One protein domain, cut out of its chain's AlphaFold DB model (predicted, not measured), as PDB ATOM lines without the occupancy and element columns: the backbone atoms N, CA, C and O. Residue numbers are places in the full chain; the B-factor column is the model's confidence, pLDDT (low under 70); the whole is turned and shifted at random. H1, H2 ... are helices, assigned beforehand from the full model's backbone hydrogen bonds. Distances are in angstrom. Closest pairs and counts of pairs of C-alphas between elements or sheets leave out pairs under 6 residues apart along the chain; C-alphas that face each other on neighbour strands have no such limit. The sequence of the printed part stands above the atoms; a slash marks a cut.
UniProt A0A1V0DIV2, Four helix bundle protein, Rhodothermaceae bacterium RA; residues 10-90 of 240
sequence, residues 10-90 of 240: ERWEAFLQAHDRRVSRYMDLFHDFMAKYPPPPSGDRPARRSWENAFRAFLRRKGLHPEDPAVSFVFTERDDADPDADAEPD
ATOM      1  N   GLU A  10     256.956 249.608 392.201       83.19
ATOM      2  CA  GLU A  10     257.297 251.028 392.064       83.19
ATOM      3  C   GLU A  10     257.922 251.566 393.350       83.19
ATOM      4  O   GLU A  10     258.898 252.319 393.297       83.19
ATOM      5  N   ARG A  11     257.424 251.137 394.515       86.00
ATOM      6  CA  ARG A  11     258.052 251.462 395.805       86.00
ATOM      7  C   ARG A  11     259.431 250.832 395.933       86.00
ATOM      8  O   ARG A  11     260.349 251.506 396.399       86.00
ATOM      9  N   TRP A  12     259.584 249.587 395.490       88.38
ATOM     10  CA  TRP A  12     260.875 248.905 395.430       88.38
ATOM     11  C   TRP A  12     261.870 249.653 394.546       88.38
ATOM     12  O   TRP A  12     262.986 249.943 394.975       88.38
ATOM     13  N   GLU A  13     261.452 250.052 393.347       89.69
ATOM     14  CA  GLU A  13     262.287 250.857 392.457       89.69
ATOM     15  C   GLU A  13     262.664 252.208 393.089       89.69
ATOM     16  O   GLU A  13     263.835 252.596 393.067       89.69
ATOM     17  N   ALA A  14     261.709 252.905 393.712       87.44
ATOM     18  CA  ALA A  14     261.964 254.173 394.390       87.44
ATOM     19  C   ALA A  14     262.957 254.021 395.554       87.44
ATOM     20  O   ALA A  14     263.859 254.851 395.706       87.44
ATOM     21  N   PHE A  15     262.825 252.951 396.343       86.50
ATOM     22  CA  PHE A  15     263.748 252.623 397.425       86.50
ATOM     23  C   PHE A  15     265.160 252.358 396.893       86.50
ATOM     24  O   PHE A  15     266.115 253.002 397.334       86.50
ATOM     25  N   LEU A  16     265.297 251.481 395.893       87.00
ATOM     26  CA  LEU A  16     266.589 251.171 395.281       87.00
ATOM     27  C   LEU A  16     267.230 252.431 394.681       87.00
ATOM     28  O   LEU A  16     268.425 252.656 394.836       87.00
ATOM     29  N   GLN A  17     266.445 253.303 394.046       89.00
ATOM     30  CA  GLN A  17     266.941 254.559 393.482       89.00
ATOM     31  C   GLN A  17     267.361 255.572 394.561       89.00
ATOM     32  O   GLN A  17     268.286 256.359 394.348       89.00
ATOM     33  N   ALA A  18     266.684 255.602 395.710       86.25
ATOM     34  CA  ALA A  18     267.102 256.411 396.852       86.25
ATOM     35  C   ALA A  18     268.410 255.877 397.453       86.25
ATOM     36  O   ALA A  18     269.326 256.658 397.717       86.25
ATOM     37  N   HIS A  19     268.531 254.553 397.588       84.31
ATOM     38  CA  HIS A  19     269.760 253.885 398.003       84.31
ATOM     39  C   HIS A  19     270.933 254.222 397.069       84.31
ATOM     40  O   HIS A  19     271.960 254.716 397.531       84.31
ATOM     41  N   ASP A  20     270.767 254.073 395.752       85.44
ATOM     42  CA  ASP A  20     271.826 254.364 394.777       85.44
ATOM     43  C   ASP A  20     272.263 255.839 394.817       85.44
ATOM     44  O   ASP A  20     273.451 256.147 394.699       85.44
ATOM     45  N   ARG A  21     271.324 256.771 395.048       88.19
ATOM     46  CA  ARG A  21     271.632 258.199 395.241       88.19
ATOM     47  C   ARG A  21     272.476 258.440 396.493       88.19
ATOM     48  O   ARG A  21     273.387 259.268 396.453       88.19
ATOM     49  N   ARG A  22     272.193 257.730 397.590       85.44
ATOM     50  CA  ARG A  22     272.986 257.804 398.830       85.44
ATOM     51  C   ARG A  22     274.400 257.260 398.613       85.44
ATOM     52  O   ARG A  22     275.355 257.968 398.927       85.44
ATOM     53  N   VAL A  23     274.533 256.087 397.987       83.62
ATOM     54  CA  VAL A  23     275.833 255.485 397.636       83.62
ATOM     55  C   VAL A  23     276.636 256.384 396.692       83.62
ATOM     56  O   VAL A  23     277.812 256.637 396.936       83.62
ATOM     57  N   SER A  24     276.009 256.937 395.649       86.50
ATOM     58  CA  SER A  24     276.686 257.839 394.701       86.50
ATOM     59  C   SER A  24     277.213 259.087 395.407       86.50
ATOM     60  O   SER A  24     278.383 259.439 395.275       86.50
ATOM     61  N   ARG A  25     276.379 259.709 396.251       88.94
ATOM     62  CA  ARG A  25     276.787 260.860 397.064       88.94
ATOM     63  C   ARG A  25     277.934 260.509 398.010       88.94
ATOM     64  O   ARG A  25     278.820 261.334 398.217       88.94
ATOM     65  N   TYR A  26     277.919 259.316 398.597       88.31
ATOM     66  CA  TYR A  26     279.029 258.834 399.409       88.31
ATOM     67  C   TYR A  26     280.319 258.719 398.595       88.31
ATOM     68  O   TYR A  26     281.338 259.247 399.033       88.31
ATOM     69  N   MET A  27     280.274 258.107 397.410       88.06
ATOM     70  CA  MET A  27     281.446 257.958 396.541       88.06
ATOM     71  C   MET A  27     282.040 259.311 396.133       88.06
ATOM     72  O   MET A  27     283.258 259.483 396.204       88.06
ATOM     73  N   ASP A  28     281.198 260.295 395.803       89.94
ATOM     74  CA  ASP A  28     281.641 261.663 395.504       89.94
ATOM     75  C   ASP A  28     282.348 262.300 396.710       89.94
ATOM     76  O   ASP A  28     283.450 262.842 396.598       89.94
ATOM     77  N   LEU A  29     281.742 262.196 397.898       91.25
ATOM     78  CA  LEU A  29     282.313 262.724 399.138       91.25
ATOM     79  C   LEU A  29     283.613 262.012 399.530       91.25
ATOM     80  O   LEU A  29     284.544 262.655 400.022       91.25
ATOM     81  N   PHE A  30     283.689 260.700 399.321       88.88
ATOM     82  CA  PHE A  30     284.888 259.907 399.552       88.88
ATOM     83  C   PHE A  30     286.018 260.347 398.620       88.88
ATOM     84  O   PHE A  30     287.130 260.602 399.084       88.88
ATOM     85  N   HIS A  31     285.731 260.522 397.328       89.12
ATOM     86  CA  HIS A  31     286.704 261.007 396.353       89.12
ATOM     87  C   HIS A  31     287.219 262.410 396.709       89.12
ATOM     88  O   HIS A  31     288.431 262.633 396.773       89.12
ATOM     89  N   ASP A  32     286.311 263.334 397.036       92.25
ATOM     90  CA  ASP A  32     286.635 264.691 397.491       92.25
ATOM     91  C   ASP A  32     287.524 264.702 398.740       92.25
ATOM     92  O   ASP A  32     288.401 265.564 398.894       92.25
ATOM     93  N   PHE A  33     287.270 263.774 399.665       92.81
ATOM     94  CA  PHE A  33     288.056 263.631 400.877       92.81
ATOM     95  C   PHE A  33     289.447 263.080 400.564       92.81
ATOM     96  O   PHE A  33     290.436 263.694 400.965       92.81
ATOM     97  N   MET A  34     289.542 261.988 399.799       91.44
ATOM     98  CA  MET A  34     290.817 261.368 399.424       91.44
ATOM     99  C   MET A  34     291.728 262.308 398.632       91.44
ATOM    100  O   MET A  34     292.941 262.286 398.826       91.44
ATOM    101  N   ALA A  35     291.161 263.177 397.789       91.88
ATOM    102  CA  ALA A  35     291.926 264.180 397.052       91.88
ATOM    103  C   ALA A  35     292.660 265.176 397.972       91.88
ATOM    104  O   ALA A  35     293.681 265.745 397.586       91.88
ATOM    105  N   LYS A  36     292.151 265.400 399.191       91.75
ATOM    106  CA  LYS A  36     292.712 266.342 400.177       91.75
ATOM    107  C   LYS A  36     293.473 265.644 401.302       91.75
ATOM    108  O   LYS A  36     294.408 266.220 401.853       91.75
ATOM    109  N   TYR A  37     293.060 264.431 401.646       91.25
ATOM    110  CA  TYR A  37     293.549 263.660 402.781       91.25
ATOM    111  C   TYR A  37     293.847 262.229 402.321       91.25
ATOM    112  O   TYR A  37     293.016 261.338 402.514       91.25
ATOM    113  N   PRO A  38     295.013 261.986 401.696       88.06
ATOM    114  CA  PRO A  38     295.378 260.647 401.253       88.06
ATOM    115  C   PRO A  38     295.458 259.682 402.447       88.06
ATOM    116  O   PRO A  38     295.785 260.109 403.562       88.06
ATOM    117  N   PRO A  39     295.156 258.389 402.237       85.38
ATOM    118  CA  PRO A  39     295.185 257.407 403.308       85.38
ATOM    119  C   PRO A  39     296.609 257.250 403.871       85.38
ATOM    120  O   PRO A  39     297.587 257.321 403.118       85.38
ATOM    121  N   PRO A  40     296.750 257.033 405.190       86.88
ATOM    122  CA  PRO A  40     298.049 256.809 405.812       86.88
ATOM    123  C   PRO A  40     298.670 255.469 405.366       86.88
ATOM    124  O   PRO A  40     297.951 254.578 404.901       86.88
ATOM    125  N   PRO A  41     299.998 255.289 405.526       83.94
ATOM    126  CA  PRO A  41     300.683 254.045 405.178       83.94
ATOM    127  C   PRO A  41     300.074 252.821 405.870       83.94
ATOM    128  O   PRO A  41     299.695 252.866 407.043       83.94
ATOM    129  N   SER A  42     300.035 251.694 405.158       75.31
ATOM    130  CA  SER A  42     299.596 250.414 405.713       75.31
ATOM    131  C   SER A  42     300.474 250.013 406.907       75.31
ATOM    132  O   SER A  42     301.687 249.874 406.755       75.31
ATOM    133  N   GLY A  43     299.866 249.814 408.082       74.75
ATOM    134  CA  GLY A  43     300.545 249.363 409.307       74.75
ATOM    135  C   GLY A  43     300.470 250.338 410.486       74.75
ATOM    136  O   GLY A  43     300.614 249.909 411.630       74.75
ATOM    137  N   ASP A  44     300.167 251.617 410.247       86.38
ATOM    138  CA  ASP A  44     299.974 252.614 411.309       86.38
ATOM    139  C   ASP A  44     298.498 252.679 411.736       86.38
ATOM    140  O   ASP A  44     297.701 253.477 411.229       86.38
ATOM    141  N   ARG A  45     298.106 251.788 412.660       81.12
ATOM    142  CA  ARG A  45     296.717 251.727 413.155       81.12
ATOM    143  C   ARG A  45     296.260 253.038 413.815       81.12
ATOM    144  O   ARG A  45     295.138 253.454 413.532       81.12
ATOM    145  N   PRO A  46     297.063 253.712 414.669       87.00
ATOM    146  CA  PRO A  46     296.681 255.011 415.223       87.00
ATOM    147  C   PRO A  46     296.417 256.081 414.157       87.00
ATOM    148  O   PRO A  46     295.389 256.762 414.226       87.00
ATOM    149  N   ALA A  47     297.292 256.214 413.153       84.56
ATOM    150  CA  ALA A  47     297.089 257.173 412.069       84.56
ATOM    151  C   ALA A  47     295.841 256.838 411.243       84.56
ATOM    152  O   ALA A  47     295.075 257.739 410.898       84.56
ATOM    153  N   ARG A  48     295.594 255.549 410.986       85.25
ATOM    154  CA  ARG A  48     294.399 255.083 410.276       85.25
ATOM    155  C   ARG A  48     293.106 255.408 411.022       85.25
ATOM    156  O   ARG A  48     292.224 256.024 410.436       85.25
ATOM    157  N   ARG A  49     293.036 255.126 412.327       85.00
ATOM    158  CA  ARG A  49     291.877 255.496 413.164       85.00
ATOM    159  C   ARG A  49     291.632 257.004 413.182       85.00
ATOM    160  O   ARG A  49     290.492 257.456 413.118       85.00
ATOM    161  N   SER A  50     292.696 257.803 413.265       87.38
ATOM    162  CA  SER A  50     292.591 259.266 413.206       87.38
ATOM    163  C   SER A  50     292.026 259.742 411.860       87.38
ATOM    164  O   SER A  50     291.127 260.584 411.821       87.38
ATOM    165  N   TRP A  51     292.504 259.155 410.760       90.19
ATOM    166  CA  TRP A  51     292.023 259.432 409.408       90.19
ATOM    167  C   TRP A  51     290.545 259.039 409.227       90.19
ATOM    168  O   TRP A  51     289.757 259.850 408.739       90.19
ATOM    169  N   GLU A  52     290.136 257.861 409.705       87.06
ATOM    170  CA  GLU A  52     288.740 257.397 409.671       87.06
ATOM    171  C   GLU A  52     287.816 258.310 410.487       87.06
ATOM    172  O   GLU A  52     286.750 258.703 410.013       87.06
ATOM    173  N   ASN A  53     288.239 258.735 411.680       89.19
ATOM    174  CA  ASN A  53     287.488 259.698 412.490       89.19
ATOM    175  C   ASN A  53     287.339 261.056 411.789       89.19
ATOM    176  O   ASN A  53     286.258 261.656 411.812       89.19
ATOM    177  N   ALA A  54     288.399 261.537 411.132       91.31
ATOM    178  CA  ALA A  54     288.348 262.761 410.336       91.31
ATOM    179  C   ALA A  54     287.378 262.626 409.152       91.31
ATOM    180  O   ALA A  54     286.629 263.568 408.864       91.31
ATOM    181  N   PHE A  55     287.343 261.455 408.511       90.38
ATOM    182  CA  PHE A  55     286.408 261.163 407.432       90.38
ATOM    183  C   PHE A  55     284.956 261.088 407.930       90.38
ATOM    184  O   PHE A  55     284.095 261.788 407.396       90.38
ATOM    185  N   ARG A  56     284.677 260.373 409.030       89.69
ATOM    186  CA  ARG A  56     283.346 260.345 409.673       89.69
ATOM    187  C   ARG A  56     282.854 261.756 410.016       89.69
ATOM    188  O   ARG A  56     281.712 262.115 409.727       89.69
ATOM    189  N   ALA A  57     283.720 262.602 410.577       90.44
ATOM    190  CA  ALA A  57     283.391 263.998 410.870       90.44
ATOM    191  C   ALA A  57     283.186 264.850 409.601       90.44
ATOM    192  O   ALA A  57     282.405 265.804 409.601       90.44
ATOM    193  N   PHE A  58     283.894 264.550 408.511       92.62
ATOM    194  CA  PHE A  58     283.666 265.175 407.209       92.62
ATOM    195  C   PHE A  58     282.289 264.813 406.637       92.62
ATOM    196  O   PHE A  58     281.552 265.725 406.260       92.62
ATOM    197  N   LEU A  59     281.907 263.534 406.660       90.75
ATOM    198  CA  LEU A  59     280.595 263.073 406.196       90.75
ATOM    199  C   LEU A  59     279.450 263.718 406.982       90.75
ATOM    200  O   LEU A  59     278.564 264.325 406.375       90.75
ATOM    201  N   ARG A  60     279.525 263.715 408.322       90.88
ATOM    202  CA  ARG A  60     278.506 264.352 409.178       90.88
ATOM    203  C   ARG A  60     278.329 265.835 408.849       90.88
ATOM    204  O   ARG A  60     277.206 266.305 408.689       90.88
ATOM    205  N   ARG A  61     279.427 266.578 408.643       92.44
ATOM    206  CA  ARG A  61     279.378 267.994 408.213       92.44
ATOM    207  C   ARG A  61     278.735 268.187 406.841       92.44
ATOM    208  O   ARG A  61     278.219 269.263 406.555       92.44
ATOM    209  N   LYS A  62     278.795 267.172 405.984       90.88
ATOM    210  CA  LYS A  62     278.175 267.163 404.658       90.88
ATOM    211  C   LYS A  62     276.748 266.622 404.677       90.88
ATOM    212  O   LYS A  62     276.149 266.552 403.609       90.88
ATOM    213  N   GLY A  63     276.194 266.304 405.851       87.62
ATOM    214  CA  GLY A  63     274.831 265.799 406.014       87.62
ATOM    215  C   GLY A  63     274.662 264.358 405.535       87.62
ATOM    216  O   GLY A  63     273.591 264.018 405.038       87.62
ATOM    217  N   LEU A  64     275.727 263.556 405.605       84.81
ATOM    218  CA  LEU A  64     275.685 262.108 405.432       84.81
ATOM    219  C   LEU A  64     276.122 261.473 406.757       84.81
ATOM    220  O   LEU A  64     277.222 261.746 407.242       84.81
ATOM    221  N   HIS A  65     275.252 260.674 407.363       84.69
ATOM    222  CA  HIS A  65     275.568 259.999 408.614       84.69
ATOM    223  C   HIS A  65     276.327 258.697 408.324       84.69
ATOM    224  O   HIS A  65     275.856 257.918 407.505       84.69
ATOM    225  N   PRO A  66     277.492 258.440 408.950       76.81
ATOM    226  CA  PRO A  66     278.201 257.163 408.810       76.81
ATOM    227  C   PRO A  66     277.379 255.951 409.258       76.81
ATOM    228  O   PRO A  66     277.707 254.831 408.897       76.81
ATOM    229  N   GLU A  67     276.346 256.186 410.065       77.06
ATOM    230  CA  GLU A  67     275.393 255.184 410.534       77.06
ATOM    231  C   GLU A  67     274.244 254.939 409.534       77.06
ATOM    232  O   GLU A  67     273.410 254.075 409.773       77.06
ATOM    233  N   ASP A  68     274.167 255.696 408.429       75.56
ATOM    234  CA  ASP A  68     273.146 255.494 407.395       75.56
ATOM    235  C   ASP A  68     273.329 254.097 406.777       75.56
ATOM    236  O   ASP A  68     274.426 253.793 406.286       75.56
ATOM    237  N   PRO A  69     272.288 253.246 406.777       69.31
ATOM    238  CA  PRO A  69     272.400 251.872 406.314       69.31
ATOM    239  C   PRO A  69     273.002 251.721 404.915       69.31
ATOM    240  O   PRO A  69     273.765 250.789 404.681       69.31
ATOM    241  N   ALA A  70     272.770 252.685 404.018       67.44
ATOM    242  CA  ALA A  70     273.292 252.653 402.651       67.44
ATOM    243  C   ALA A  70     274.823 252.813 402.549       67.44
ATOM    244  O   ALA A  70     275.388 252.643 401.469       67.44
ATOM    245  N   VAL A  71     275.499 253.221 403.628       71.38
ATOM    246  CA  VAL A  71     276.952 253.502 403.654       71.38
ATOM    247  C   VAL A  71     277.650 252.945 404.895       71.38
ATOM    248  O   VAL A  71     278.880 252.971 404.973       71.38
ATOM    249  N   SER A  72     276.879 252.444 405.859       69.50
ATOM    250  CA  SER A  72     277.364 251.900 407.128       69.50
ATOM    251  C   SER A  72     278.317 250.717 406.941       69.50
ATOM    252  O   SER A  72     279.317 250.643 407.656       69.50
ATOM    253  N   PHE A  73     278.095 249.892 405.909       64.00
ATOM    254  CA  PHE A  73     278.932 248.737 405.562       64.00
ATOM    255  C   PHE A  73     280.414 249.093 405.327       64.00
ATOM    256  O   PHE A  73     281.296 248.255 405.482       64.00
ATOM    257  N   VAL A  74     280.716 250.351 404.975       63.16
ATOM    258  CA  VAL A  74     282.098 250.826 404.771       63.16
ATOM    259  C   VAL A  74     282.829 251.078 406.096       63.16
ATOM    260  O   VAL A  74     284.057 251.160 406.145       63.16
ATOM    261  N   PHE A  75     282.071 251.254 407.174       63.41
ATOM    262  CA  PHE A  75     282.541 251.700 408.480       63.41
ATOM    263  C   PHE A  75     282.429 250.643 409.570       63.41
ATOM    264  O   PHE A  75     283.006 250.830 410.646       63.41
ATOM    265  N   THR A  76     281.684 249.575 409.312       56.88
ATOM    266  CA  THR A  76     281.695 248.352 410.100       56.88
ATOM    267  C   THR A  76     282.995 247.609 409.808       56.88
ATOM    268  O   THR A  76     283.093 246.827 408.866       56.88
ATOM    269  N   GLU A  77     284.029 247.856 410.621       47.03
ATOM    270  CA  GLU A  77     284.978 246.775 410.889       47.03
ATOM    271  C   GLU A  77     284.127 245.620 411.436       47.03
ATOM    272  O   GLU A  77     283.319 245.838 412.338       47.03
ATOM    273  N   ARG A  78     284.239 244.426 410.844       42.84
ATOM    274  CA  ARG A  78     283.626 243.194 411.356       42.84
ATOM    275  C   ARG A  78     284.314 242.855 412.681       42.84
ATOM    276  O   ARG A  78     285.230 242.043 412.728       42.84
ATOM    277  N   ASP A  79     283.980 243.607 413.722       37.88
ATOM    278  CA  ASP A  79     284.357 243.334 415.097       37.88
ATOM    279  C   ASP A  79     283.239 242.423 415.614       37.88
ATOM    280  O   ASP A  79     282.136 242.883 415.899       37.88
ATOM    281  N   ASP A  80     283.495 241.112 415.646       40.22
ATOM    282  CA  ASP A  80     282.554 240.051 416.058       40.22
ATOM    283  C   ASP A  80     282.187 240.125 417.569       40.22
ATOM    284  O   ASP A  80     281.990 239.107 418.234       40.22
ATOM    285  N   ALA A  81     282.164 241.322 418.158       39.50
ATOM    286  CA  ALA A  81     282.106 241.551 419.597       39.50
ATOM    287  C   ALA A  81     281.254 242.774 419.985       39.50
ATOM    288  O   ALA A  81     281.617 243.487 420.922       39.50
ATOM    289  N   ASP A  82     280.133 243.019 419.300       43.94
ATOM    290  CA  ASP A  82     279.117 243.955 419.799       43.94
ATOM    291  C   ASP A  82     278.125 243.223 420.735       43.94
ATOM    292  O   ASP A  82     277.390 242.341 420.283       43.94
ATOM    293  N   PRO A  83     278.118 243.519 422.050       44.00
ATOM    294  CA  PRO A  83     277.219 242.898 423.021       44.00
ATOM    295  C   PRO A  83     275.767 243.413 422.969       44.00
ATOM    296  O   PRO A  83     274.952 242.898 423.730       44.00
ATOM    297  N   ASP A  84     275.426 244.375 422.100       47.16
ATOM    298  CA  ASP A  84     274.053 244.888 421.921       47.16
ATOM    299  C   ASP A  84     273.268 244.188 420.779       47.16
ATOM    300  O   ASP A  84     272.273 244.710 420.275       47.16
ATOM    301  N   ALA A  85     273.655 242.958 420.411       48.84
ATOM    302  CA  ALA A  85     273.006 242.115 419.390       48.84
ATOM    303  C   ALA A  85     271.529 241.724 419.673       48.84
ATOM    304  O   ALA A  85     270.918 241.017 418.875       48.84
ATOM    305  N   ASP A  86     270.952 242.184 420.788       43.25
ATOM    306  CA  ASP A  86     269.567 241.924 421.202       43.25
ATOM    307  C   ASP A  86     268.577 243.042 420.795       43.25
ATOM    308  O   ASP A  86     267.389 242.971 421.126       43.25
ATOM    309  N   ALA A  87     269.021 244.092 420.092       55.56
ATOM    310  CA  ALA A  87     268.106 245.064 419.490       55.56
ATOM    311  C   ALA A  87     267.436 244.455 418.247       55.56
ATOM    312  O   ALA A  87     268.127 243.971 417.353       55.56
ATOM    313  N   GLU A  88     266.097 244.496 418.166       53.19
ATOM    314  CA  GLU A  88     265.408 244.109 416.929       53.19
ATOM    315  C   GLU A  88     265.981 244.930 415.762       53.19
ATOM    316  O   GLU A  88     266.021 246.164 415.852       53.19
ATOM    317  N   PRO A  89     266.465 244.270 414.694       58.16
ATOM    318  CA  PRO A  89     267.127 244.965 413.607       58.16
ATOM    319  C   PRO A  89     266.139 245.917 412.929       58.16
ATOM    320  O   PRO A  89     265.000 245.554 412.628       58.16
ATOM    321  N   ASP A  90     266.579 247.158 412.708       69.75
ATOM    322  CA  ASP A  90     265.810 248.153 411.962       69.75
ATOM    323  C   ASP A  90     265.495 247.591 410.560       69.75
ATOM    324  O   ASP A  90     266.427 247.248 409.827       69.75
TER     325      ASP A  90
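This is residues 10 to 90 of the 240 residues of the protein "Four helix bundle protein" of Rhodothermaceae bacterium RA (UniProt A0A1V0DIV2). One long helix, H1, makes the longest axis; the shorter H2 folds back at a slant over its second half, and the very short H3 packs on H1's middle stretch. Residues 10 to 17 of H1, residues 41 to 46, of which 45 and 46 belong to H2, and the curving tail 77 to 89 stick out. The printed part has 81 residues with three named helices, H1, H2 and H3 in that order, and no named strand; the class is all helix. It is loose, with a radius of gyration of the C-alphas of 15.1 A, and spans 46 by 34 by 21 A.

Start with H1, residues 10 to 34; its residues 19 to 26 alone touch H3, residues 69 to 72, where the closest C-alphas, those of His 19 and Ala 70, are 6.0 A apart. Farther along, H1 only just touches H2, residues 45 to 61, with 3 pairs of C-alphas within 8 A, the closest those of Phe 33 and Phe 55 at 7.2 A. H1 and H2 run opposite ways at a steep tilt of 55 degrees. H2 and H3 are apart. In H1 and H2 every O i to N i+4 pair is within hydrogen-bond range; H3 is too short for such a pair, and its one O i to N i+3 pair is not within range.

Find C-alpha 10 at (257.297, 251.028, 392.064); from there H1 runs 35.8 A to C-alpha 34. H2 begins at C-alpha 45, (296.717, 251.727, 413.155), and runs 24.3 A to C-alpha 61. H3 ends at C-alpha 72, (277.364, 251.900, 407.128).

The C-alphas of Glu 10 and Asp 44, the two farthest apart, are 46.8 A apart. The printed part has no cut, and both links between helices are short. Look for low confidence, pLDDT under 70, at residues 69 to 70 and 72 to 90.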